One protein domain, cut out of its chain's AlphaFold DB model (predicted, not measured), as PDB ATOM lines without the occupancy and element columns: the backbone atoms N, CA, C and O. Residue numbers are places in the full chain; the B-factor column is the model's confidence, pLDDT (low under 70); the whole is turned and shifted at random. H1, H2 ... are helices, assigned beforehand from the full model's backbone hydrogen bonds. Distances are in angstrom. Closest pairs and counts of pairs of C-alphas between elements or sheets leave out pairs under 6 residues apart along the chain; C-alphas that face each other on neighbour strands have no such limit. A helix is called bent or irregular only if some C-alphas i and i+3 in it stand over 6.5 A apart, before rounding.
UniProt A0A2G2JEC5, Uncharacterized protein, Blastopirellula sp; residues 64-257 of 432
ATOM      1  N   ASN A  64     109.066 173.645  69.369       79.88
ATOM      2  CA  ASN A  64     107.977 174.355  68.702       79.88
ATOM      3  C   ASN A  64     108.438 175.198  67.496       79.88
ATOM      4  O   ASN A  64     107.601 175.654  66.721       79.88
ATOM      5  N   GLU A  65     109.743 175.420  67.322       82.56
ATOM      6  CA  GLU A  65     110.307 176.230  66.232       82.56
ATOM      7  C   GLU A  65     110.813 175.400  65.053       82.56
ATOM      8  O   GLU A  65     111.030 175.951  63.972       82.56
ATOM      9  N   LEU A  66     110.935 174.077  65.214       86.69
ATOM     10  CA  LEU A  66     111.426 173.188  64.161       86.69
ATOM     11  C   LEU A  66     110.646 173.330  62.836       86.69
ATOM     12  O   LEU A  66     111.302 173.470  61.803       86.69
ATOM     13  N   PRO A  67     109.295 173.360  62.807       91.12
ATOM     14  CA  PRO A  67     108.561 173.521  61.548       91.12
ATOM     15  C   PRO A  67     108.877 174.842  60.834       91.12
ATOM     16  O   PRO A  67     109.007 174.878  59.607       91.12
ATOM     17  N   THR A  68     109.049 175.926  61.596       91.00
ATOM     18  CA  THR A  68     109.413 177.243  61.057       91.00
ATOM     19  C   THR A  68     110.824 177.224  60.484       91.00
ATOM     20  O   THR A  68     111.038 177.723  59.384       91.00
ATOM     21  N   ILE A  69     111.777 176.604  61.185       90.69
ATOM     22  CA  ILE A  69     113.165 176.479  60.722       90.69
ATOM     23  C   ILE A  69     113.226 175.688  59.420       90.69
ATOM     24  O   ILE A  69     113.833 176.166  58.467       90.69
ATOM     25  N   VAL A  70     112.543 174.540  59.347       92.44
ATOM     26  CA  VAL A  70     112.457 173.732  58.119       92.44
ATOM     27  C   VAL A  70     111.907 174.575  56.965       92.44
ATOM     28  O   VAL A  70     112.548 174.680  55.919       92.44
ATOM     29  N   THR A  71     110.794 175.278  57.195       93.31
ATOM     30  CA  THR A  71     110.171 176.156  56.189       93.31
ATOM     31  C   THR A  71     111.133 177.246  55.702       93.31
ATOM     32  O   THR A  71     111.262 177.474  54.499       93.31
ATOM     33  N   LEU A  72     111.845 177.918  56.614       94.19
ATOM     34  CA  LEU A  72     112.825 178.949  56.257       94.19
ATOM     35  C   LEU A  72     113.995 178.362  55.462       94.19
ATOM     36  O   LEU A  72     114.402 178.943  54.455       94.19
ATOM     37  N   THR A  73     114.505 177.195  55.860       94.50
ATOM     38  CA  THR A  73     115.598 176.529  55.143       94.50
ATOM     39  C   THR A  73     115.200 176.076  53.739       94.50
ATOM     40  O   THR A  73     116.000 176.218  52.812       94.50
ATOM     41  N   ASP A  74     113.954 175.642  53.538       93.50
ATOM     42  CA  ASP A  74     113.420 175.316  52.211       93.50
ATOM     43  C   ASP A  74     113.298 176.570  51.333       93.50
ATOM     44  O   ASP A  74     113.732 176.584  50.175       93.50
ATOM     45  N   LEU A  75     112.792 177.674  51.896       93.25
ATOM     46  CA  LEU A  75     112.681 178.957  51.196       93.25
ATOM     47  C   LEU A  75     114.047 179.516  50.774       93.25
ATOM     48  O   LEU A  75     114.174 180.055  49.669       93.25
ATOM     49  N   MET A  76     115.085 179.335  51.596       94.00
ATOM     50  CA  MET A  76     116.470 179.684  51.247       94.00
ATOM     51  C   MET A  76     116.990 178.905  50.029       94.00
ATOM     52  O   MET A  76     117.852 179.403  49.300       94.00
ATOM     53  N   GLN A  77     116.466 177.705  49.771       92.75
ATOM     54  CA  GLN A  77     116.891 176.859  48.654       92.75
ATOM     55  C   GLN A  77     116.058 177.055  47.380       92.75
ATOM     56  O   GLN A  77     116.584 176.842  46.285       92.75
ATOM     57  N   GLN A  78     114.792 177.468  47.495       88.50
ATOM     58  CA  GLN A  78     113.831 177.442  46.380       88.50
ATOM     59  C   GLN A  78     113.344 178.834  45.930       88.50
ATOM     60  O   GLN A  78     112.841 178.971  44.817       88.50
ATOM     61  N   GLY A  79     113.524 179.882  46.741       80.12
ATOM     62  CA  GLY A  79     113.006 181.225  46.453       80.12
ATOM     63  C   GLY A  79     113.772 182.021  45.387       80.12
ATOM     64  O   GLY A  79     114.875 181.661  44.964       80.12
ATOM     65  N   ASN A  80     113.205 183.168  44.997       87.56
ATOM     66  CA  ASN A  80     113.956 184.233  44.324       87.56
ATOM     67  C   ASN A  80     114.996 184.850  45.300       87.56
ATOM     68  O   ASN A  80     114.920 184.593  46.504       87.56
ATOM     69  N   PRO A  81     115.968 185.655  44.830       87.69
ATOM     70  CA  PRO A  81     117.064 186.142  45.679       87.69
ATOM     71  C   PRO A  81     116.580 186.905  46.912       87.69
ATOM     72  O   PRO A  81     117.096 186.711  48.010       87.69
ATOM     73  N   TYR A  82     115.535 187.712  46.737       87.81
ATOM     74  CA  TYR A  82     114.916 188.473  47.809       87.81
ATOM     75  C   TYR A  82     114.297 187.561  48.876       87.81
ATOM     76  O   TYR A  82     114.625 187.693  50.052       87.81
ATOM     77  N   SER A  83     113.463 186.593  48.477       88.62
ATOM     78  CA  SER A  83     112.826 185.644  49.402       88.62
ATOM     79  C   SER A  83     113.847 184.774  50.131       88.62
ATOM     80  O   SER A  83     113.687 184.519  51.322       88.62
ATOM     81  N   ARG A  84     114.920 184.356  49.447       93.00
ATOM     82  CA  ARG A  84     116.030 183.628  50.079       93.00
ATOM     83  C   ARG A  84     116.735 184.483  51.129       93.00
ATOM     84  O   ARG A  84     117.044 183.983  52.205       93.00
ATOM     85  N   GLY A  85     116.985 185.755  50.810       91.00
ATOM     86  CA  GLY A  85     117.659 186.690  51.706       91.00
ATOM     87  C   GLY A  85     116.812 186.980  52.937       91.00
ATOM     88  O   GLY A  85     117.316 186.938  54.053       91.00
ATOM     89  N   GLU A  86     115.508 187.186  52.748       91.75
ATOM     90  CA  GLU A  86     114.581 187.363  53.863       91.75
ATOM     91  C   GLU A  86     114.486 186.106  54.729       91.75
ATOM     92  O   GLU A  86     114.556 186.215  55.947       91.75
ATOM     93  N   ALA A  87     114.380 184.917  54.128       93.12
ATOM     94  CA  ALA A  87     114.341 183.670  54.885       93.12
ATOM     95  C   ALA A  87     115.617 183.473  55.725       93.12
ATOM     96  O   ALA A  87     115.526 183.136  56.904       93.12
ATOM     97  N   ALA A  88     116.792 183.765  55.153       94.50
ATOM     98  CA  ALA A  88     118.065 183.724  55.868       94.50
ATOM     99  C   ALA A  88     118.131 184.749  57.011       94.50
ATOM    100  O   ALA A  88     118.578 184.415  58.104       94.50
ATOM    101  N   ASN A  89     117.646 185.972  56.784       91.94
ATOM    102  CA  ASN A  89     117.583 187.015  57.807       91.94
ATOM    103  C   ASN A  89     116.653 186.618  58.964       91.94
ATOM    104  O   ASN A  89     117.034 186.719  60.124       91.94
ATOM    105  N   GLN A  90     115.450 186.122  58.660       90.81
ATOM    106  CA  GLN A  90     114.512 185.646  59.681       90.81
ATOM    107  C   GLN A  90     115.101 184.474  60.468       90.81
ATOM    108  O   GLN A  90     114.981 184.444  61.688       90.81
ATOM    109  N   LEU A  91     115.793 183.549  59.799       91.81
ATOM    110  CA  LEU A  91     116.476 182.449  60.471       91.81
ATOM    111  C   LEU A  91     117.607 182.956  61.378       91.81
ATOM    112  O   LEU A  91     117.693 182.535  62.527       91.81
ATOM    113  N   ALA A  92     118.421 183.911  60.920       90.62
ATOM    114  CA  ALA A  92     119.463 184.534  61.736       90.62
ATOM    115  C   ALA A  92     118.880 185.229  62.981       90.62
ATOM    116  O   ALA A  92     119.399 185.050  64.082       90.62
ATOM    117  N   LEU A  93     117.763 185.953  62.834       87.38
ATOM    118  CA  LEU A  93     117.034 186.557  63.953       87.38
ATOM    119  C   LEU A  93     116.435 185.494  64.883       87.38
ATOM    120  O   LEU A  93     116.481 185.639  66.098       87.38
ATOM    121  N   MET A  94     115.891 184.394  64.369       86.38
ATOM    122  CA  MET A  94     115.395 183.304  65.217       86.38
ATOM    123  C   MET A  94     116.511 182.646  66.030       86.38
ATOM    124  O   MET A  94     116.296 182.286  67.183       86.38
ATOM    125  N   ILE A  95     117.710 182.534  65.463       86.06
ATOM    126  CA  ILE A  95     118.821 181.838  66.108       86.06
ATOM    127  C   ILE A  95     119.575 182.759  67.063       86.06
ATOM    128  O   ILE A  95     119.958 182.309  68.130       86.06
ATOM    129  N   SER A  96     119.775 184.034  66.728       84.38
ATOM    130  CA  SER A  96     120.671 184.922  67.477       84.38
ATOM    131  C   SER A  96     119.909 185.944  68.326       84.38
ATOM    132  O   SER A  96     119.386 186.916  67.771       84.38
ATOM    133  N   PRO A  97     119.891 185.800  69.668       78.19
ATOM    134  CA  PRO A  97     119.343 186.815  70.569       78.19
ATOM    135  C   PRO A  97     119.927 188.206  70.308       78.19
ATOM    136  O   PRO A  97     119.186 189.173  70.175       78.19
ATOM    137  N   GLY A  98     121.243 188.291  70.097       78.12
ATOM    138  CA  GLY A  98     121.915 189.560  69.825       78.12
ATOM    139  C   GLY A  98     121.427 190.241  68.542       78.12
ATOM    140  O   GLY A  98     121.227 191.454  68.532       78.12
ATOM    141  N   LEU A  99     121.187 189.482  67.461       80.81
ATOM    142  CA  LEU A  99     120.615 190.051  66.234       80.81
ATOM    143  C   LEU A  99     119.159 190.485  66.434       80.81
ATOM    144  O   LEU A  99     118.765 191.511  65.878       80.81
ATOM    145  N   ARG A 100     118.369 189.760  67.242       81.94
ATOM    146  CA  ARG A 100     117.003 190.190  67.594       81.94
ATOM    147  C   ARG A 100     117.008 191.511  68.323       81.94
ATOM    148  O   ARG A 100     116.280 192.408  67.909       81.94
ATOM    149  N   SER A 101     117.841 191.639  69.350       72.62
ATOM    150  CA  SER A 101     117.958 192.866  70.130       72.62
ATOM    151  C   SER A 101     118.348 194.030  69.222       72.62
ATOM    152  O   SER A 101     117.648 195.036  69.187       72.62
ATOM    153  N   LEU A 102     119.362 193.866  68.366       74.44
ATOM    154  CA  LEU A 102     119.731 194.890  67.379       74.44
ATOM    155  C   LEU A 102     118.584 195.255  66.425       74.44
ATOM    156  O   LEU A 102     118.360 196.433  66.132       74.44
ATOM    157  N   HIS A 103     117.860 194.256  65.917       76.00
ATOM    158  CA  HIS A 103     116.746 194.472  65.000       76.00
ATOM    159  C   HIS A 103     115.580 195.197  65.683       76.00
ATOM    160  O   HIS A 103     115.034 196.145  65.117       76.00
ATOM    161  N   PHE A 104     115.224 194.784  66.900       69.50
ATOM    162  CA  PHE A 104     114.211 195.424  67.733       69.50
ATOM    163  C   PHE A 104     114.573 196.887  67.992       69.50
ATOM    164  O   PHE A 104     113.781 197.780  67.689       69.50
ATOM    165  N   GLN A 105     115.803 197.143  68.441       65.12
ATOM    166  CA  GLN A 105     116.276 198.493  68.731       65.12
ATOM    167  C   GLN A 105     116.187 199.393  67.490       65.12
ATOM    168  O   GLN A 105     115.654 200.496  67.556       65.12
ATOM    169  N   LYS A 106     116.638 198.904  66.327       66.25
ATOM    170  CA  LYS A 106     116.541 199.644  65.061       66.25
ATOM    171  C   LYS A 106     115.092 199.940  64.656       66.25
ATOM    172  O   LYS A 106     114.838 200.982  64.054       66.25
ATOM    173  N   HIS A 107     114.164 199.022  64.930       65.62
ATOM    174  CA  HIS A 107     112.765 199.157  64.535       65.62
ATOM    175  C   HIS A 107     112.007 200.178  65.388       65.62
ATOM    176  O   HIS A 107     111.335 201.044  64.832       65.62
ATOM    177  N   TYR A 108     112.125 200.094  66.714       57.25
ATOM    178  CA  TYR A 108     111.315 200.898  67.634       57.25
ATOM    179  C   TYR A 108     111.839 202.313  67.831       57.25
ATOM    180  O   TYR A 108     111.060 203.246  67.999       57.25
ATOM    181  N   TYR A 109     113.152 202.488  67.767       55.09
ATOM    182  CA  TYR A 109     113.766 203.737  68.186       55.09
ATOM    183  C   TYR A 109     114.294 204.584  67.022       55.09
ATOM    184  O   TYR A 109     114.849 205.659  67.238       55.09
ATOM    185  N   GLY A 110     114.136 204.125  65.771       47.31
ATOM    186  CA  GLY A 110     114.595 204.813  64.549       47.31
ATOM    187  C   GLY A 110     116.124 204.896  64.396       47.31
ATOM    188  O   GLY A 110     116.646 205.028  63.291       47.31
ATOM    189  N   GLN A 111     116.836 204.746  65.503       51.31
ATOM    190  CA  GLN A 111     118.237 204.405  65.668       51.31
ATOM    191  C   GLN A 111     118.284 203.288  66.710       51.31
ATOM    192  O   GLN A 111     117.360 203.208  67.508       51.31
ATOM    193  N   PRO A 112     119.286 202.402  66.731       49.41
ATOM    194  CA  PRO A 112     119.379 201.415  67.797       49.41
ATOM    195  C   PRO A 112     119.518 202.130  69.157       49.41
ATOM    196  O   PRO A 112     120.618 202.513  69.525       49.41
ATOM    197  N   LEU A 113     118.421 202.375  69.890       46.69
ATOM    198  CA  LEU A 113     118.502 202.791  71.294       46.69
ATOM    199  C   LEU A 113     118.679 201.526  72.123       46.69
ATOM    200  O   LEU A 113     117.879 200.595  72.063       46.69
ATOM    201  N   HIS A 114     119.795 201.494  72.836       52.50
ATOM    202  CA  HIS A 114     120.489 200.302  73.303       52.50
ATOM    203  C   HIS A 114     119.883 199.664  74.562       52.50
ATOM    204  O   HIS A 114     120.600 199.325  75.495       52.50
ATOM    205  N   HIS A 115     118.564 199.487  74.613       43.88
ATOM    206  CA  HIS A 115     117.925 198.759  75.707       43.88
ATOM    207  C   HIS A 115     118.297 197.277  75.661       43.88
ATOM    208  O   HIS A 115     118.122 196.646  74.616       43.88
ATOM    209  N   GLY A 116     118.801 196.765  76.792       51.16
ATOM    210  CA  GLY A 116     118.927 195.343  77.118       51.16
ATOM    211  C   GLY A 116     119.367 194.486  75.943       51.16
ATOM    212  O   GLY A 116     118.578 193.703  75.419       51.16
ATOM    213  N   LEU A 117     120.607 194.659  75.483       54.97
ATOM    214  CA  LEU A 117     121.179 193.672  74.581       54.97
ATOM    215  C   LEU A 117     121.230 192.349  75.350       54.97
ATOM    216  O   LEU A 117     122.094 192.167  76.201       54.97
ATOM    217  N   ASP A 118     120.310 191.435  75.051       62.59
ATOM    218  CA  ASP A 118     120.518 190.022  75.351       62.59
ATOM    219  C   ASP A 118     121.823 189.624  74.667       62.59
ATOM    220  O   ASP A 118     121.861 189.465  73.442       62.59
ATOM    221  N   LEU A 119     122.907 189.554  75.441       61.81
ATOM    222  CA  LEU A 119     124.208 189.137  74.946       61.81
ATOM    223  C   LEU A 119     124.182 187.607  74.921       61.81
ATOM    224  O   LEU A 119     124.220 186.983  75.983       61.81
ATOM    225  N   PRO A 120     124.049 186.960  73.752       62.69
ATOM    226  CA  PRO A 120     124.164 185.518  73.697       62.69
ATOM    227  C   PRO A 120     125.542 185.065  74.186       62.69
ATOM    228  O   PRO A 120     126.561 185.438  73.603       62.69
ATOM    229  N   GLU A 121     125.564 184.198  75.198       67.69
ATOM    230  CA  GLU A 121     126.743 183.390  75.495       67.69
ATOM    231  C   GLU A 121     126.878 182.300  74.420       67.69
ATOM    232  O   GLU A 121     126.027 181.415  74.293       67.69
ATOM    233  N   GLY A 122     127.969 182.340  73.654       78.75
ATOM    234  CA  GLY A 122     128.325 181.266  72.728       78.75
ATOM    235  C   GLY A 122     127.547 181.257  71.409       78.75
ATOM    236  O   GLY A 122     126.965 182.250  70.976       78.75
ATOM    237  N   ARG A 123     127.590 180.107  70.725       86.31
ATOM    238  CA  ARG A 123     126.913 179.843  69.445       86.31
ATOM    239  C   ARG A 123     126.369 178.411  69.423       86.31
ATOM    240  O   ARG A 123     127.046 177.507  69.917       86.31
ATOM    241  N   PRO A 124     125.216 178.133  68.793       88.12
ATOM    242  CA  PRO A 124     124.545 176.842  68.877       88.12
ATOM    243  C   PRO A 124     125.078 175.878  67.809       88.12
ATOM    244  O   PRO A 124     124.330 175.115  67.206       88.12
ATOM    245  N   VAL A 125     126.388 175.912  67.549       88.25
ATOM    246  CA  VAL A 125     127.049 175.211  66.433       88.25
ATOM    247  C   VAL A 125     126.841 173.693  66.499       88.25
ATOM    248  O   VAL A 125     126.782 173.030  65.465       88.25
ATOM    249  N   LYS A 126     126.702 173.145  67.715       88.19
ATOM    250  CA  LYS A 126     126.504 171.711  67.983       88.19
ATOM    251  C   LYS A 126     125.034 171.270  67.949       88.19
ATOM    252  O   LYS A 126     124.763 170.079  68.074       88.19
ATOM    253  N   HIS A 127     124.081 172.194  67.811       87.62
ATOM    254  CA  HIS A 127     122.662 171.848  67.790       87.62
ATOM    255  C   HIS A 127     122.285 171.167  66.464       87.62
ATOM    256  O   HIS A 127     122.704 171.609  65.397       87.62
ATOM    257  N   GLN A 128     121.440 170.131  66.492       84.69
ATOM    258  CA  GLN A 128     121.077 169.374  65.281       84.69
ATOM    259  C   GLN A 128     120.469 170.265  64.182       84.69
ATOM    260  O   GLN A 128     120.736 170.078  62.997       84.69
ATOM    261  N   GLN A 129     119.672 171.263  64.566       89.38
ATOM    262  CA  GLN A 129     119.056 172.197  63.615       89.38
ATOM    263  C   GLN A 129     120.058 173.209  63.035       89.38
ATOM    264  O   GLN A 129     119.820 173.741  61.950       89.38
ATOM    265  N   ALA A 130     121.192 173.446  63.705       91.12
ATOM    266  CA  ALA A 130     122.242 174.318  63.189       91.12
ATOM    267  C   ALA A 130     122.878 173.733  61.920       91.12
ATOM    268  O   ALA A 130     123.181 174.481  60.995       91.12
ATOM    269  N   GLU A 131     122.991 172.404  61.828       92.62
ATOM    270  CA  GLU A 131     123.486 171.719  60.628       92.62
ATOM    271  C   GLU A 131     122.559 171.929  59.420       92.62
ATOM    272  O   GLU A 131     123.014 172.245  58.316       92.62
ATOM    273  N   LEU A 132     121.243 171.820  59.636       92.94
ATOM    274  CA  LEU A 132     120.237 172.062  58.599       92.94
ATOM    275  C   LEU A 132     120.283 173.516  58.100       92.94
ATOM    276  O   LEU A 132     120.273 173.763  56.887       92.94
ATOM    277  N   ALA A 133     120.368 174.472  59.033       93.88
ATOM    278  CA  ALA A 133     120.508 175.894  58.732       93.88
ATOM    279  C   ALA A 133     121.791 176.172  57.936       93.88
ATOM    280  O   ALA A 133     121.733 176.782  56.867       93.88
ATOM    281  N   ARG A 134     122.934 175.655  58.404       95.50
ATOM    282  CA  ARG A 134     124.252 175.802  57.772       95.50
ATOM    283  C   ARG A 134     124.270 175.244  56.352       95.50
ATOM    284  O   ARG A 134     124.636 175.963  55.427       95.50
ATOM    285  N   THR A 135     123.807 174.009  56.155       95.62
ATOM    286  CA  THR A 135     123.755 173.368  54.829       95.62
ATOM    287  C   THR A 135     122.912 174.183  53.844       95.62
ATOM    288  O   THR A 135     123.303 174.393  52.693       95.62
ATOM    289  N   SER A 136     121.752 174.671  54.287       96.00
ATOM    290  CA  SER A 136     120.850 175.465  53.442       96.00
ATOM    291  C   SER A 136     121.428 176.842  53.120       96.00
ATOM    292  O   SER A 136     121.318 177.316  51.987       96.00
ATOM    293  N   ALA A 137     122.087 177.464  54.097       96.44
ATOM    294  CA  ALA A 137     122.776 178.733  53.944       96.44
ATOM    295  C   ALA A 137     123.959 178.632  52.969       96.44
ATOM    296  O   ALA A 137     124.026 179.439  52.046       96.44
ATOM    297  N   ILE A 138     124.811 177.605  53.076       97.12
ATOM    298  CA  ILE A 138     125.915 177.354  52.130       97.12
ATOM    299  C   ILE A 138     125.384 177.202  50.699       97.12
ATOM    300  O   ILE A 138     125.818 177.924  49.805       97.12
ATOM    301  N   LYS A 139     124.367 176.355  50.479       95.75
ATOM    302  CA  LYS A 139     123.757 176.181  49.146       95.75
ATOM    303  C   LYS A 139     123.205 177.490  48.574       95.75
ATOM    304  O   LYS A 139     123.325 177.749  47.376       95.75
ATOM    305  N   SER A 140     122.571 178.306  49.417       94.06
ATOM    306  CA  SER A 140     122.038 179.609  49.011       94.06
ATOM    307  C   SER A 140     123.155 180.598  48.664       94.06
ATOM    308  O   SER A 140     123.052 181.320  47.669       94.06
ATOM    309  N   LEU A 141     124.248 180.583  49.434       94.81
ATOM    310  CA  LEU A 141     125.431 181.404  49.201       94.81
ATOM    311  C   LEU A 141     126.115 181.044  47.881       94.81
ATOM    312  O   LEU A 141     126.353 181.929  47.061       94.81
ATOM    313  N   ASP A 142     126.368 179.758  47.644       93.81
ATOM    314  CA  ASP A 142     127.001 179.261  46.418       93.81
ATOM    315  C   ASP A 142     126.178 179.634  45.186       93.81
ATOM    316  O   ASP A 142     126.708 180.119  44.182       93.81
ATOM    317  N   TYR A 143     124.853 179.490  45.287       90.94
ATOM    318  CA  TYR A 143     123.937 179.926  44.243       90.94
ATOM    319  C   TYR A 143     124.042 181.434  43.979       90.94
ATOM    320  O   TYR A 143     124.129 181.848  42.821       90.94
ATOM    321  N   ALA A 144     124.073 182.259  45.031       89.75
ATOM    322  CA  ALA A 144     124.225 183.704  44.897       89.75
ATOM    323  C   ALA A 144     125.551 184.068  44.214       89.75
ATOM    324  O   ALA A 144     125.561 184.850  43.265       89.75
ATOM    325  N   TYR A 145     126.661 183.455  44.627       87.50
ATOM    326  CA  TYR A 145     127.981 183.717  44.055       87.50
ATOM    327  C   TYR A 145     128.102 183.280  42.596       87.50
ATOM    328  O   TYR A 145     128.642 184.037  41.784       87.50
ATOM    329  N   LEU A 146     127.543 182.123  42.234       86.81
ATOM    330  CA  LEU A 146     127.452 181.681  40.842       86.81
ATOM    331  C   LEU A 146     126.669 182.693  39.991       86.81
ATOM    332  O   LEU A 146     127.077 183.036  38.882       86.81
ATOM    333  N   ARG A 147     125.555 183.214  40.511       85.94
ATOM    334  CA  ARG A 147     124.711 184.184  39.798       85.94
ATOM    335  C   ARG A 147     125.355 185.559  39.681       85.94
ATOM    336  O   ARG A 147     125.274 186.160  38.611       85.94
ATOM    337  N   ILE A 148     126.040 186.031  40.723       82.00
ATOM    338  CA  ILE A 148     126.821 187.275  40.678       82.00
ATOM    339  C   ILE A 148     127.984 187.140  39.685       82.00
ATOM    340  O   ILE A 148     128.311 188.109  39.009       82.00
ATOM    341  N   ALA A 149     128.599 185.959  39.561       79.75
ATOM    342  CA  ALA A 149     129.678 185.718  38.602       79.75
ATOM    343  C   ALA A 149     129.235 185.868  37.138       79.75
ATOM    344  O   ALA A 149     130.031 186.294  36.308       79.75
ATOM    345  N   ILE A 150     127.987 185.500  36.840       79.06
ATOM    346  CA  ILE A 150     127.423 185.485  35.482       79.06
ATOM    347  C   ILE A 150     126.679 186.796  35.161       79.06
ATOM    348  O   ILE A 150     126.464 187.116  33.996       79.06
ATOM    349  N   SER A 151     126.273 187.564  36.177       69.94
ATOM    350  CA  SER A 151     125.521 188.810  35.988       69.94
ATOM    351  C   SER A 151     126.444 189.974  35.628       69.94
ATOM    352  O   SER A 151     127.340 190.316  36.398       69.94
ATOM    353  N   ASP A 152     126.174 190.630  34.499       62.44
ATOM    354  CA  ASP A 152     126.802 191.908  34.165       62.44
ATOM    355  C   ASP A 152     126.322 193.002  35.141       62.44
ATOM    356  O   ASP A 152     125.119 193.145  35.395       62.44
ATOM    357  N   ARG A 153     127.264 193.741  35.740       59.12
ATOM    358  CA  ARG A 153     127.000 194.681  36.848       59.12
ATOM    359  C   ARG A 153     126.144 195.864  36.428       59.12
ATOM    360  O   ARG A 153     125.423 196.404  37.259       59.12
ATOM    361  N   GLU A 154     126.245 196.268  35.167       51.84
ATOM    362  CA  GLU A 154     125.662 197.523  34.690       51.84
ATOM    363  C   GLU A 154     124.180 197.394  34.304       51.84
ATOM    364  O   GLU A 154     123.505 198.404  34.128       51.84
ATOM    365  N   ILE A 155     123.642 196.169  34.212       53.28
ATOM    366  CA  ILE A 155     122.342 195.922  33.562       53.28
ATOM    367  C   ILE A 155     121.318 195.259  34.500       53.28
ATOM    368  O   ILE A 155     120.128 195.236  34.191       53.28
ATOM    369  N   ASN A 156     121.725 194.733  35.664       58.31
ATOM    370  CA  ASN A 156     120.837 193.884  36.460       58.31
ATOM    371  C   ASN A 156     120.227 194.593  37.694       58.31
ATOM    372  O   ASN A 156     120.875 194.654  38.743       58.31
ATOM    373  N   PRO A 157     118.949 195.031  37.649       57.56
ATOM    374  CA  PRO A 157     118.241 195.603  38.801       57.56
ATOM    375  C   PRO A 157     118.111 194.638  39.995       57.56
ATOM    376  O   PRO A 157     117.743 195.075  41.082       57.56
ATOM    377  N   SER A 158     118.438 193.348  39.829       69.44
ATOM    378  CA  SER A 158     118.506 192.375  40.929       69.44
ATOM    379  C   SER A 158     119.849 192.346  41.671       69.44
ATOM    380  O   SER A 158     119.953 191.645  42.674       69.44
ATOM    381  N   TYR A 159     120.882 193.096  41.248       76.00
ATOM    382  CA  TYR A 159     122.194 193.091  41.922       76.00
ATOM    383  C   TYR A 159     122.088 193.439  43.414       76.00
ATOM    384  O   TYR A 159     122.697 192.769  44.246       76.00
ATOM    385  N   SER A 160     121.253 194.419  43.774       79.50
ATOM    386  CA  SER A 160     120.996 194.766  45.178       79.50
ATOM    387  C   SER A 160     120.368 193.618  45.969       79.50
ATOM    388  O   SER A 160     120.681 193.443  47.145       79.50
ATOM    389  N   ASP A 161     119.500 192.825  45.333       84.12
ATOM    390  CA  ASP A 161     118.841 191.685  45.974       84.12
ATOM    391  C   ASP A 161     119.838 190.540  46.195       84.12
ATOM    392  O   ASP A 161     119.796 189.888  47.235       84.12
ATOM    393  N   TRP A 162     120.792 190.346  45.276       85.38
ATOM    394  CA  TRP A 162     121.902 189.407  45.462       85.38
ATOM    395  C   TRP A 162     122.851 189.837  46.578       85.38
ATOM    396  O   TRP A 162     123.223 189.006  47.399       85.38
ATOM    397  N   VAL A 163     123.207 191.124  46.654       84.69
ATOM    398  CA  VAL A 163     124.034 191.653  47.753       84.69
ATOM    399  C   VAL A 163     123.326 191.461  49.092       84.69
ATOM    400  O   VAL A 163     123.934 190.953  50.032       84.69
ATOM    401  N   ARG A 164     122.030 191.793  49.171       86.56
ATOM    402  CA  ARG A 164     121.224 191.577  50.378       86.56
ATOM    403  C   ARG A 164     121.158 190.099  50.756       86.56
ATOM    404  O   ARG A 164     121.350 189.777  51.924       86.56
ATOM    405  N   LEU A 165     120.923 189.212  49.786       91.25
ATOM    406  CA  LEU A 165     120.950 187.767  50.001       91.25
ATOM    407  C   LEU A 165     122.289 187.322  50.596       91.25
ATOM    408  O   LEU A 165     122.296 186.648  51.622       91.25
ATOM    409  N   THR A 166     123.408 187.718  49.981       92.06
ATOM    410  CA  THR A 166     124.749 187.381  50.470       92.06
ATOM    411  C   THR A 166     124.942 187.857  51.906       92.06
ATOM    412  O   THR A 166     125.346 187.054  52.738       92.06
ATOM    413  N   SER A 167     124.592 189.108  52.226       91.69
ATOM    414  CA  SER A 167     124.680 189.640  53.592       91.69
ATOM    415  C   SER A 167     123.865 188.829  54.599       91.69
ATOM    416  O   SER A 167     124.421 188.386  55.598       91.69
ATOM    417  N   SER A 168     122.583 188.570  54.327       92.88
ATOM    418  CA  SER A 168     121.710 187.847  55.263       92.88
ATOM    419  C   SER A 168     122.113 186.379  55.445       92.88
ATOM    420  O   SER A 168     122.038 185.842  56.547       92.88
ATOM    421  N   VAL A 169     122.578 185.720  54.380       95.50
ATOM    422  CA  VAL A 169     123.099 184.347  54.463       95.50
ATOM    423  C   VAL A 169     124.400 184.302  55.258       95.50
ATOM    424  O   VAL A 169     124.562 183.431  56.107       95.50
ATOM    425  N   CYS A 170     125.300 185.256  55.031       95.88
ATOM    426  CA  CYS A 170     126.531 185.419  55.795       95.88
ATOM    427  C   CYS A 170     126.258 185.672  57.289       95.88
ATOM    428  O   CYS A 170     126.906 185.056  58.137       95.88
ATOM    429  N   GLU A 171     125.284 186.518  57.630       92.62
ATOM    430  CA  GLU A 171     124.858 186.730  59.019       92.62
ATOM    431  C   GLU A 171     124.320 185.443  59.647       92.62
ATOM    432  O   GLU A 171     124.740 185.090  60.744       92.62
ATOM    433  N   CYS A 172     123.482 184.685  58.934       94.75
ATOM    434  CA  CYS A 172     123.021 183.380  59.406       94.75
ATOM    435  C   CYS A 172     124.196 182.416  59.644       94.75
ATOM    436  O   CYS A 172     124.276 181.791  60.701       94.75
ATOM    437  N   LEU A 173     125.127 182.305  58.688       96.44
ATOM    438  CA  LEU A 173     126.306 181.437  58.798       96.44
ATOM    439  C   LEU A 173     127.242 181.849  59.932       96.44
ATOM    440  O   LEU A 173     127.858 180.980  60.532       96.44
ATOM    441  N   ALA A 174     127.346 183.134  60.261       94.12
ATOM    442  CA  ALA A 174     128.163 183.583  61.384       94.12
ATOM    443  C   ALA A 174     127.686 182.993  62.727       94.12
ATOM    444  O   ALA A 174     128.499 182.679  63.600       94.12
ATOM    445  N   GLU A 175     126.374 182.794  62.876       91.56
ATOM    446  CA  GLU A 175     125.770 182.273  64.105       91.56
ATOM    447  C   GLU A 175     125.851 180.744  64.195       91.56
ATOM    448  O   GLU A 175     126.148 180.214  65.261       91.56
ATOM    449  N   VAL A 176     125.624 180.018  63.092       93.75
ATOM    450  CA  VAL A 176     125.588 178.534  63.091       93.75
ATOM    451  C   VAL A 176     126.840 177.861  62.525       93.75
ATOM    452  O   VAL A 176     126.944 176.629  62.528       93.75
ATOM    453  N   GLY A 177     127.762 178.650  61.983       94.94
ATOM    454  CA  GLY A 177     128.943 178.185  61.273       94.94
ATOM    455  C   GLY A 177     130.003 177.617  62.203       94.94
ATOM    456  O   GLY A 177     130.338 178.187  63.242       94.94
ATOM    457  N   ASP A 178     130.546 176.486  61.785       95.00
ATOM    458  CA  ASP A 178     131.691 175.804  62.372       95.00
ATOM    459  C   ASP A 178     132.959 176.038  61.527       95.00
ATOM    460  O   ASP A 178     132.986 176.844  60.595       95.00
ATOM    461  N   MET A 179     134.022 175.290  61.822       95.50
ATOM    462  CA  MET A 179     135.263 175.370  61.054       95.50
ATOM    463  C   MET A 179     135.125 174.918  59.605       95.50
ATOM    464  O   MET A 179     135.736 175.532  58.739       95.50
ATOM    465  N   SER A 180     134.298 173.909  59.318       96.88
ATOM    466  CA  SER A 180     134.052 173.504  57.930       96.88
ATOM    467  C   SER A 180     133.361 174.619  57.133       96.88
ATOM    468  O   SER A 180     133.692 174.861  55.973       96.88
ATOM    469  N   THR A 181     132.474 175.378  57.786       97.81
ATOM    470  CA  THR A 181     131.884 176.599  57.223       97.81
ATOM    471  C   THR A 181     132.949 177.658  56.954       97.81
ATOM    472  O   THR A 181     132.953 178.248  55.876       97.81
ATOM    473  N   ALA A 182     133.858 177.909  57.903       97.75
ATOM    474  CA  ALA A 182     134.939 178.875  57.709       97.75
ATOM    475  C   ALA A 182     135.845 178.496  56.528       97.75
ATOM    476  O   ALA A 182     136.128 179.359  55.700       97.75
ATOM    477  N   ASP A 183     136.232 177.219  56.417       98.25
ATOM    478  CA  ASP A 183     137.014 176.691  55.293       98.25
ATOM    479  C   ASP A 183     136.295 176.981  53.957       98.25
ATOM    480  O   ASP A 183     136.889 177.537  53.032       98.25
ATOM    481  N   HIS A 184     134.987 176.701  53.873       97.69
ATOM    482  CA  HIS A 184     134.180 176.982  52.677       97.69
ATOM    483  C   HIS A 184     134.138 178.473  52.320       97.69
ATOM    484  O   HIS A 184     134.336 178.854  51.165       97.69
ATOM    485  N   LEU A 185     133.901 179.341  53.308       97.25
ATOM    486  CA  LEU A 185     133.852 180.791  53.095       97.25
ATOM    487  C   LEU A 185     135.207 181.353  52.653       97.25
ATOM    488  O   LEU A 185     135.246 182.262  51.823       97.25
ATOM    489  N   VAL A 186     136.311 180.809  53.169       97.44
ATOM    490  CA  VAL A 186     137.669 181.178  52.753       97.44
ATOM    491  C   VAL A 186     137.936 180.753  51.312       97.44
ATOM    492  O   VAL A 186     138.482 181.546  50.546       97.44
ATOM    493  N   GLU A 187     137.501 179.563  50.895       96.50
ATOM    494  CA  GLU A 187     137.608 179.142  49.494       96.50
ATOM    495  C   GLU A 187     136.781 180.038  48.562       96.50
ATOM    496  O   GLU A 187     137.281 180.481  47.524       96.50
ATOM    497  N   LEU A 188     135.560 180.414  48.962       94.06
ATOM    498  CA  LEU A 188     134.787 181.419  48.231       94.06
ATOM    499  C   LEU A 188     135.522 182.759  48.166       94.06
ATOM    500  O   LEU A 188     135.514 183.388  47.109       94.06
ATOM    501  N   LEU A 189     136.157 183.199  49.255       94.06
ATOM    502  CA  LEU A 189     136.900 184.458  49.318       94.06
ATOM    503  C   LEU A 189     138.143 184.444  48.407       94.06
ATOM    504  O   LEU A 189     138.401 185.432  47.722       94.06
ATOM    505  N   LYS A 190     138.861 183.316  48.317       94.19
ATOM    506  CA  LYS A 190     140.009 183.120  47.406       94.19
ATOM    507  C   LYS A 190     139.629 183.199  45.930       94.19
ATOM    508  O   LYS A 190     140.411 183.674  45.114       94.19
ATOM    509  N   GLN A 191     138.429 182.747  45.575       90.38
ATOM    510  CA  GLN A 191     137.938 182.744  44.192       90.38
ATOM    511  C   GLN A 191     137.493 184.136  43.696       90.38
ATOM    512  O   GLN A 191     137.057 184.287  42.548       90.38
ATOM    513  N   GLN A 192     137.553 185.170  44.542       82.44
ATOM    514  CA  GLN A 192     137.081 186.510  44.199       82.44
ATOM    515  C   GLN A 192     138.117 187.284  43.378       82.44
ATOM    516  O   GLN A 192     139.026 187.904  43.913       82.44
ATOM    517  N   ASN A 193     137.915 187.315  42.057       68.25
ATOM    518  CA  ASN A 193     138.731 188.102  41.117       68.25
ATOM    519  C   ASN A 193     138.104 189.460  40.728       68.25
ATOM    520  O   ASN A 193     138.653 190.186  39.905       68.25
ATOM    521  N   ALA A 194     136.928 189.795  41.266       60.16
ATOM    522  CA  ALA A 194     136.133 190.973  40.897       60.16
ATOM    523  C   ALA A 194     135.633 191.701  42.161       60.16
ATOM    524  O   ALA A 194     135.631 191.084  43.226       60.16
ATOM    525  N   PRO A 195     135.140 192.959  42.078       61.50
ATOM    526  CA  PRO A 195     134.649 193.703  43.246       61.50
ATOM    527  C   PRO A 195     133.302 193.156  43.765       61.50
ATOM    528  O   PRO A 195     132.264 193.811  43.665       61.50
ATOM    529  N   ARG A 196     133.223 191.869  44.116       70.62
ATOM    530  CA  ARG A 196     132.031 191.235  44.700       70.62
ATOM    531  C   ARG A 196     131.851 191.753  46.133       70.62
ATOM    532  O   ARG A 196     132.805 192.307  46.683       70.62
ATOM    533  N   PRO A 197     130.663 191.612  46.747       76.12
ATOM    534  CA  PRO A 197     130.502 191.911  48.167       76.12
ATOM    535  C   PRO A 197     131.338 190.922  48.997       76.12
ATOM    536  O   PRO A 197     130.840 189.891  49.431       76.12
ATOM    537  N   ILE A 198     132.625 191.224  49.190       89.25
ATOM    538  CA  ILE A 198     133.551 190.415  49.993       89.25
ATOM    539  C   ILE A 198     133.409 190.707  51.487       89.25
ATOM    540  O   ILE A 198     133.682 189.837  52.306       89.25
ATOM    541  N   THR A 199     132.916 191.895  51.853       90.56
ATOM    542  CA  THR A 199     132.740 192.316  53.250       90.56
ATOM    543  C   THR A 199     131.840 191.371  54.058       90.56
ATOM    544  O   THR A 199     132.233 191.020  55.166       90.56
ATOM    545  N   PRO A 200     130.694 190.873  53.538       92.81
ATOM    546  CA  PRO A 200     129.923 189.848  54.241       92.81
ATOM    547  C   PRO A 200     130.704 188.553  54.503       92.81
ATOM    548  O   PRO A 200     130.589 188.007  55.593       92.81
ATOM    549  N   LEU A 201     131.524 188.081  53.551       95.06
ATOM    550  CA  LEU A 201     132.352 186.883  53.755       95.06
ATOM    551  C   LEU A 201     133.399 187.116  54.845       95.06
ATOM    552  O   LEU A 201     133.512 186.295  55.749       95.06
ATOM    553  N   ILE A 202     134.122 188.240  54.765       95.44
ATOM    554  CA  ILE A 202     135.128 188.649  55.757       95.44
ATOM    555  C   ILE A 202     134.494 188.662  57.151       95.44
ATOM    556  O   ILE A 202     134.938 187.927  58.028       95.44
ATOM    557  N   SER A 203     133.385 189.393  57.313       93.31
ATOM    558  CA  SER A 203     132.695 189.514  58.600       93.31
ATOM    559  C   SER A 203     132.193 188.170  59.136       93.31
ATOM    560  O   SER A 203     132.277 187.915  60.336       93.31
ATOM    561  N   SER A 204     131.683 187.281  58.276       95.25
ATOM    562  CA  SER A 204     131.264 185.941  58.703       95.25
ATOM    563  C   SER A 204     132.431 185.079  59.159       95.25
ATOM    564  O   SER A 204     132.314 184.419  60.186       95.25
ATOM    565  N   ILE A 205     133.544 185.077  58.422       97.31
ATOM    566  CA  ILE A 205     134.741 184.308  58.786       97.31
ATOM    567  C   ILE A 205     135.293 184.821  60.121       97.31
ATOM    568  O   ILE A 205     135.562 184.018  61.012       97.31
ATOM    569  N   GLU A 206     135.390 186.141  60.297       96.06
ATOM    570  CA  GLU A 206     135.807 186.761  61.559       96.06
ATOM    571  C   GLU A 206     134.903 186.341  62.715       96.06
ATOM    572  O   GLU A 206     135.396 185.859  63.728       96.06
ATOM    573  N   LYS A 207     133.578 186.431  62.557       94.00
ATOM    574  CA  LYS A 207     132.620 185.995  63.585       94.00
ATOM    575  C   LYS A 207     132.710 184.499  63.884       94.00
ATOM    576  O   LYS A 207     132.516 184.109  65.033       94.00
ATOM    577  N   ILE A 208     133.013 183.661  62.887       95.31
ATOM    578  CA  ILE A 208     133.168 182.217  63.096       95.31
ATOM    579  C   ILE A 208     134.426 181.890  63.898       95.31
ATOM    580  O   ILE A 208     134.378 181.008  64.755       95.31
ATOM    581  N   HIS A 209     135.527 182.597  63.656       96.25
ATOM    582  CA  HIS A 209     136.749 182.448  64.457       96.25
ATOM    583  C   HIS A 209     136.706 183.230  65.769       96.25
ATOM    584  O   HIS A 209     137.514 182.969  66.650       96.25
ATOM    585  N   GLY A 210     135.771 184.171  65.905       94.75
ATOM    586  CA  GLY A 210     135.728 185.118  67.008       94.75
ATOM    587  C   GLY A 210     136.819 186.184  66.920       94.75
ATOM    588  O   GLY A 210     137.283 186.620  67.956       94.75
ATOM    589  N   LEU A 211     137.238 186.595  65.721       96.31
ATOM    590  CA  LEU A 211     138.298 187.583  65.481       96.31
ATOM    591  C   LEU A 211     137.815 189.038  65.576       96.31
ATOM    592  O   LEU A 211     136.622 189.298  65.352       96.31
ATOM    593  N   PRO A 212     138.732 189.991  65.837       93.56
ATOM    594  CA  PRO A 212     138.447 191.408  65.661       93.56
ATOM    595  C   PRO A 212     138.136 191.749  64.197       93.56
ATOM    596  O   PRO A 212     138.657 191.100  63.285       93.56
ATOM    597  N   PRO A 213     137.298 192.772  63.949       90.81
ATOM    598  CA  PRO A 213     136.986 193.210  62.595       90.81
ATOM    599  C   PRO A 213     138.237 193.774  61.907       90.81
ATOM    600  O   PRO A 213     138.804 194.777  62.341       90.81
ATOM    601  N   SER A 214     138.652 193.154  60.801       90.31
ATOM    602  CA  SER A 214     139.811 193.573  59.996       90.31
ATOM    603  C   SER A 214     139.474 194.663  58.975       90.31
ATOM    604  O   SER A 214     140.366 195.333  58.455       90.31
ATOM    605  N   CYS A 215     138.186 194.863  58.689       86.38
ATOM    606  CA  CYS A 215     137.696 195.909  57.800       86.38
ATOM    607  C   CYS A 215     136.482 196.600  58.421       86.38
ATOM    608  O   CYS A 215     135.443 195.975  58.631       86.38
ATOM    609  N   GLN A 216     136.591 197.907  58.649       77.75
ATOM    610  CA  GLN A 216     135.472 198.734  59.095       77.75
ATOM    611  C   GLN A 216     134.753 199.350  57.884       77.75
ATOM    612  O   GLN A 216     135.396 199.695  56.887       77.75
ATOM    613  N   PRO A 217     133.418 199.491  57.919       73.94
ATOM    614  CA  PRO A 217     132.702 200.212  56.881       73.94
ATOM    615  C   PRO A 217     133.104 201.692  56.900       73.94
ATOM    616  O   PRO A 217     132.975 202.373  57.915       73.94
ATOM    617  N   ILE A 218     133.552 202.215  55.756       79.12
ATOM    618  CA  ILE A 218     133.821 203.649  55.621       79.12
ATOM    619  C   ILE A 218     132.489 204.379  55.447       79.12
ATOM    620  O   ILE A 218     131.831 204.265  54.409       79.12
ATOM    621  N   PHE A 219     132.091 205.144  56.461       74.38
ATOM    622  CA  PHE A 219     130.892 205.969  56.398       74.38
ATOM    623  C   PHE A 219     131.148 207.246  55.596       74.38
ATOM    624  O   PHE A 219     132.132 207.954  55.797       74.38
ATOM    625  N   LEU A 220     130.222 207.554  54.691       76.00
ATOM    626  CA  LEU A 220     130.186 208.804  53.940       76.00
ATOM    627  C   LEU A 220     128.955 209.600  54.352       76.00
ATOM    628  O   LEU A 220     127.850 209.061  54.402       76.00
ATOM    629  N   CYS A 221     129.132 210.900  54.578       80.06
ATOM    630  CA  CYS A 221     128.001 211.803  54.741       80.06
ATOM    631  C   CYS A 221     127.154 211.803  53.455       80.06
ATOM    632  O   CYS A 221     127.702 211.792  52.348       80.06
ATOM    633  N   GLY A 222     125.825 211.881  53.577       82.56
ATOM    634  CA  GLY A 222     124.919 211.974  52.422       82.56
ATOM    635  C   GLY A 222     125.212 213.168  51.498       82.56
ATOM    636  O   GLY A 222     124.909 213.111  50.308       82.56
ATOM    637  N   ASN A 223     125.883 214.199  52.023       90.00
ATOM    638  CA  ASN A 223     126.290 215.402  51.294       90.00
ATOM    639  C   ASN A 223     127.662 215.285  50.599       90.00
ATOM    640  O   ASN A 223     128.145 216.274  50.055       90.00
ATOM    641  N   SER A 224     128.294 214.106  50.610       91.56
ATOM    642  CA  SER A 224     129.595 213.903  49.958       91.56
ATOM    643  C   SER A 224     129.489 214.104  48.445       91.56
ATOM    644  O   SER A 224     128.568 213.605  47.785       91.56
ATOM    645  N   THR A 225     130.467 214.800  47.880       92.94
ATOM    646  CA  THR A 225     130.602 215.020  46.441       92.94
ATOM    647  C   THR A 225     130.804 213.696  45.690       92.94
ATOM    648  O   THR A 225     131.279 212.709  46.262       92.94
ATOM    649  N   PRO A 226     130.492 213.630  44.382       93.38
ATOM    650  CA  PRO A 226     130.790 212.447  43.573       93.38
ATOM    651  C   PRO A 226     132.262 212.005  43.640       93.38
ATOM    652  O   PRO A 226     132.521 210.807  43.716       93.38
ATOM    653  N   ALA A 227     133.204 212.955  43.680       93.25
ATOM    654  CA  ALA A 227     134.636 212.673  43.774       93.25
ATOM    655  C   ALA A 227     135.021 212.041  45.122       93.25
ATOM    656  O   ALA A 227     135.778 211.074  45.151       93.25
ATOM    657  N   GLU A 228     134.461 212.530  46.232       91.56
ATOM    658  CA  GLU A 228     134.659 211.924  47.557       91.56
ATOM    659  C   GLU A 228     134.062 210.519  47.624       91.56
ATOM    660  O   GLU A 228     134.701 209.600  48.134       91.56
ATOM    661  N   ARG A 229     132.867 210.315  47.049       88.75
ATOM    662  CA  ARG A 229     132.259 208.980  46.962       88.75
ATOM    663  C   ARG A 229     133.133 208.009  46.172       88.75
ATOM    664  O   ARG A 229     133.312 206.869  46.602       88.75
ATOM    665  N   GLU A 230     133.697 208.446  45.048       89.88
ATOM    666  CA  GLU A 230     134.605 207.629  44.238       89.88
ATOM    667  C   GLU A 230     135.911 207.313  44.986       89.88
ATOM    668  O   GLU A 230     136.329 206.154  45.029       89.88
ATOM    669  N   ALA A 231     136.536 208.316  45.610       90.56
ATOM    670  CA  ALA A 231     137.767 208.146  46.381       90.56
ATOM    671  C   ALA A 231     137.569 207.172  47.552       90.56
ATOM    672  O   ALA A 231     138.348 206.231  47.718       90.56
ATOM    673  N   THR A 232     136.483 207.330  48.306       88.50
ATOM    674  CA  THR A 232     136.130 206.417  49.394       88.50
ATOM    675  C   THR A 232     135.778 205.020  48.895       88.50
ATOM    676  O   THR A 232     136.213 204.048  49.503       88.50
ATOM    677  N   SER A 233     135.083 204.874  47.763       86.75
ATOM    678  CA  SER A 233     134.823 203.546  47.179       86.75
ATOM    679  C   SER A 233     136.125 202.826  46.808       86.75
ATOM    680  O   SER A 233     136.273 201.635  47.084       86.75
ATOM    681  N   LYS A 234     137.100 203.544  46.227       89.94
ATOM    682  CA  LYS A 234     138.430 202.991  45.913       89.94
ATOM    683  C   LYS A 234     139.181 202.584  47.181       89.94
ATOM    684  O   LYS A 234     139.772 201.506  47.214       89.94
ATOM    685  N   ARG A 235     139.128 203.419  48.223       89.88
ATOM    686  CA  ARG A 235     139.736 203.130  49.527       89.88
ATOM    687  C   ARG A 235     139.108 201.899  50.182       89.88
ATOM    688  O   ARG A 235     139.839 200.982  50.537       89.88
ATOM    689  N   ALA A 236     137.779 201.831  50.251       88.00
ATOM    690  CA  ALA A 236     137.050 200.700  50.820       88.00
ATOM    691  C   ALA A 236     137.372 199.382  50.095       88.00
ATOM    692  O   ALA A 236     137.533 198.344  50.736       88.00
ATOM    693  N   LEU A 237     137.520 199.419  48.765       87.62
ATOM    694  CA  LEU A 237     137.914 198.249  47.977       87.62
ATOM    695  C   LEU A 237     139.339 197.778  48.309       87.62
ATOM    696  O   LEU A 237     139.570 196.573  48.440       87.62
ATOM    697  N   LEU A 238     140.285 198.713  48.441       90.12
ATOM    698  CA  LEU A 238     141.673 198.421  48.802       90.12
ATOM    699  C   LEU A 238     141.785 197.855  50.225       90.12
ATOM    700  O   LEU A 238     142.479 196.855  50.427       90.12
ATOM    701  N   GLU A 239     141.094 198.468  51.188       90.00
ATOM    702  CA  GLU A 239     141.038 198.007  52.579       90.00
ATOM    703  C   GLU A 239     140.417 196.609  52.656       90.00
ATOM    704  O   GLU A 239     141.061 195.691  53.156       90.00
ATOM    705  N   SER A 240     139.255 196.393  52.028       90.31
ATOM    706  CA  SER A 240     138.585 195.082  52.020       90.31
ATOM    707  C   SER A 240     139.438 193.991  51.361       90.31
ATOM    708  O   SER A 240     139.452 192.849  51.810       90.31
ATOM    709  N   SER A 241     140.185 194.324  50.305       91.12
ATOM    710  CA  SER A 241     141.084 193.378  49.626       91.12
ATOM    711  C   SER A 241     142.338 193.061  50.449       91.12
ATOM    712  O   SER A 241     142.894 191.965  50.365       91.12
ATOM    713  N   THR A 242     142.811 194.015  51.249       93.25
ATOM    714  CA  THR A 242     143.926 193.800  52.179       93.25
ATOM    715  C   THR A 242     143.481 192.939  53.355       93.25
ATOM    716  O   THR A 242     144.115 191.915  53.608       93.25
ATOM    717  N   ALA A 243     142.342 193.277  53.960       93.69
ATOM    718  CA  ALA A 243     141.673 192.496  54.994       93.69
ATOM    719  C   ALA A 243     141.419 191.050  54.542       93.69
ATOM    720  O   ALA A 243     141.814 190.111  55.226       93.69
ATOM    721  N   ALA A 244     140.876 190.844  53.335       95.12
ATOM    722  CA  ALA A 244     140.646 189.506  52.789       95.12
ATOM    723  C   ALA A 244     141.929 188.662  52.728       95.12
ATOM    724  O   ALA A 244     141.933 187.511  53.159       95.12
ATOM    725  N   ARG A 245     143.038 189.224  52.224       95.75
ATOM    726  CA  ARG A 245     144.324 188.507  52.144       95.75
ATOM    727  C   ARG A 245     144.881 188.168  53.523       95.75
ATOM    728  O   ARG A 245     145.383 187.062  53.712       95.75
ATOM    729  N   GLN A 246     144.799 189.105  54.464       96.31
ATOM    730  CA  GLN A 246     145.240 188.890  55.843       96.31
ATOM    731  C   GLN A 246     144.409 187.798  56.519       96.31
ATOM    732  O   GLN A 246     144.981 186.895  57.122       96.31
ATOM    733  N   LEU A 247     143.087 187.824  56.342       97.31
ATOM    734  CA  LEU A 247     142.175 186.844  56.920       97.31
ATOM    735  C   LEU A 247     142.366 185.440  56.332       97.31
ATOM    736  O   LEU A 247     142.367 184.465  57.079       97.31
ATOM    737  N   ILE A 248     142.595 185.324  55.017       97.81
ATOM    738  CA  ILE A 248     142.952 184.047  54.376       97.81
ATOM    739  C   ILE A 248     144.246 183.496  54.989       97.81
ATOM    740  O   ILE A 248     144.277 182.348  55.427       97.81
ATOM    741  N   ALA A 249     145.298 184.318  55.063       98.12
ATOM    742  CA  ALA A 249     146.588 183.899  55.605       98.12
ATOM    743  C   ALA A 249     146.501 183.519  57.093       98.12
ATOM    744  O   ALA A 249     147.132 182.552  57.525       98.12
ATOM    745  N   TRP A 250     145.710 184.262  57.873       98.19
ATOM    746  CA  TRP A 250     145.430 183.948  59.272       98.19
ATOM    747  C   TRP A 250     144.736 182.590  59.392       98.19
ATOM    748  O   TRP A 250     145.183 181.720  60.139       98.19
ATOM    749  N   HIS A 251     143.682 182.371  58.605       98.19
ATOM    750  CA  HIS A 251     142.920 181.131  58.635       98.19
ATOM    751  C   HIS A 251     143.781 179.919  58.265       98.19
ATOM    752  O   HIS A 251     143.769 178.916  58.975       98.19
ATOM    753  N   GLU A 252     144.575 180.005  57.199       98.06
ATOM    754  CA  GLU A 252     145.443 178.905  56.763       98.06
ATOM    755  C   GLU A 252     146.482 178.514  57.819       98.06
ATOM    756  O   GLU A 252     146.758 177.325  57.988       98.06
ATOM    757  N   ARG A 253     147.015 179.497  58.552       98.12
ATOM    758  CA  ARG A 253     147.980 179.276  59.634       98.12
ATOM    759  C   ARG A 253     147.342 178.629  60.864       98.12
ATOM    760  O   ARG A 253     147.966 177.771  61.479       98.12
ATOM    761  N   ASN A 254     146.119 179.032  61.213       98.25
ATOM    762  CA  ASN A 254     145.529 178.744  62.524       98.25
ATOM    763  C   ASN A 254     144.416 177.676  62.509       98.25
ATOM    764  O   ASN A 254     144.061 177.136  63.560       98.25
ATOM    765  N   ARG A 255     143.860 177.309  61.341       96.31
ATOM    766  CA  ARG A 255     142.733 176.350  61.248       96.31
ATOM    767  C   ARG A 255     143.069 174.925  61.698       96.31
ATOM    768  O   ARG A 255     142.154 174.161  61.996       96.31
ATOM    769  N   LEU A 256     144.355 174.565  61.725       96.50
ATOM    770  CA  LEU A 256     144.838 173.244  62.146       96.50
ATOM    771  C   LEU A 256     145.248 173.186  63.625       96.50
ATOM    772  O   LEU A 256     145.518 172.096  64.122       96.50
ATOM    773  N   LEU A 257     145.282 174.329  64.318       97.44
ATOM    774  CA  LEU A 257     145.527 174.375  65.760       97.44
ATOM    775  C   LEU A 257     144.393 173.685  66.518       97.44
ATOM    776  O   LEU A 257     143.249 173.660  66.041       97.44
TER     777      LEU A 257
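What this domain is: This is residues 64 to 257 of the 432 residues of an uncharacterized protein of Blastopirellula sp (UniProt A0A2G2JEC5). The longest helix, H8, packs with its later part, residues 240 to 251, on one side of a six-helix bundle made of three helical hairpins side by side. In the bundle H1, H4 and H6 run one way in one layer, and H2, H5 and H7 run back in the other; H3 turns off from the end of H2. The printed part has 194 residues, with eight named helices, H1 to H8 in order along the chain, and no named strand: the class is all helix. It is compact, with a radius of gyration of the C-alphas of 17.1 A and spans of 53 by 43 by 35 A.

How they stand to each other: H8, residues 226 to 254, touches H7, residues 199 to 209, with its residues 240 to 247 alone; the closest C-alphas, of Ile 202 and Ala 244, are 6.3 A apart. With residues 244 to 251 alone H8 also touches H6, residues 179 to 190, at a steep tilt of 46 degrees, closest at Val 186 and Ile 248, with C-alphas 6.2 A apart. H6 and H7 are a hairpin, opposite ways at a shallow tilt of 29 degrees, with C-alphas 182 and 205 closest at 5.5 A. H7 touches H5, residues 159 to 176, the same way at a shallow tilt of 3 degrees; the closest C-alphas, of Ala 174 and Ser 204, are 4.7 A apart. H5 forms a hairpin with H4, residues 128 to 150, at 26 degrees, closest at C-alphas 130 and 176, 5.4 A. H2, residues 81 to 95, is the hub, touching four helices; it touches H5 the same way at a shallow tilt of 24 degrees, and their closest C-alphas, of Gly 85 and Leu 165, are 3.9 A apart. H1, residues 64 to 78, is a hairpin with H2, closest at C-alphas 76 and 84, 4.1 A, and touches H4. H3, residues 97 to 109, touches H2 only at the corner, closest at C-alphas 93 and 100, 5.1 A, at a steep tilt of 69.8 degrees, only just short of about perpendicular. Every O i to N i+4 pair is within hydrogen-bond range in H2, H3, H6, H7 and H8; the counts are 10 of 11 in H1, 18 of 19 in H4 and 13 of 14 in H5.

Where its parts are: H8 is 41.4 A long and ends at C-alpha 254, (145.529, 178.744, 62.524). H4 measures 34.5 A, H5 25.9 A, H1 23.3 A and H2 21.0 A. H1 begins at C-alpha 64, (107.977, 174.355, 68.702), and is irregular, with C-alphas 64 and 67 7.2 A apart.

The domain as a whole: The two C-alphas farthest apart, of Asn 64 and Ala 227, are 52.9 A apart. The printed part has no cut; the links H3 to H4, residues 110 to 127, and H7 to H8, residues 210 to 225, are long. Mean pLDDT of the printed part is 85.5; residues 104 to 121, 151 to 158 and 193 to 195 are under 70.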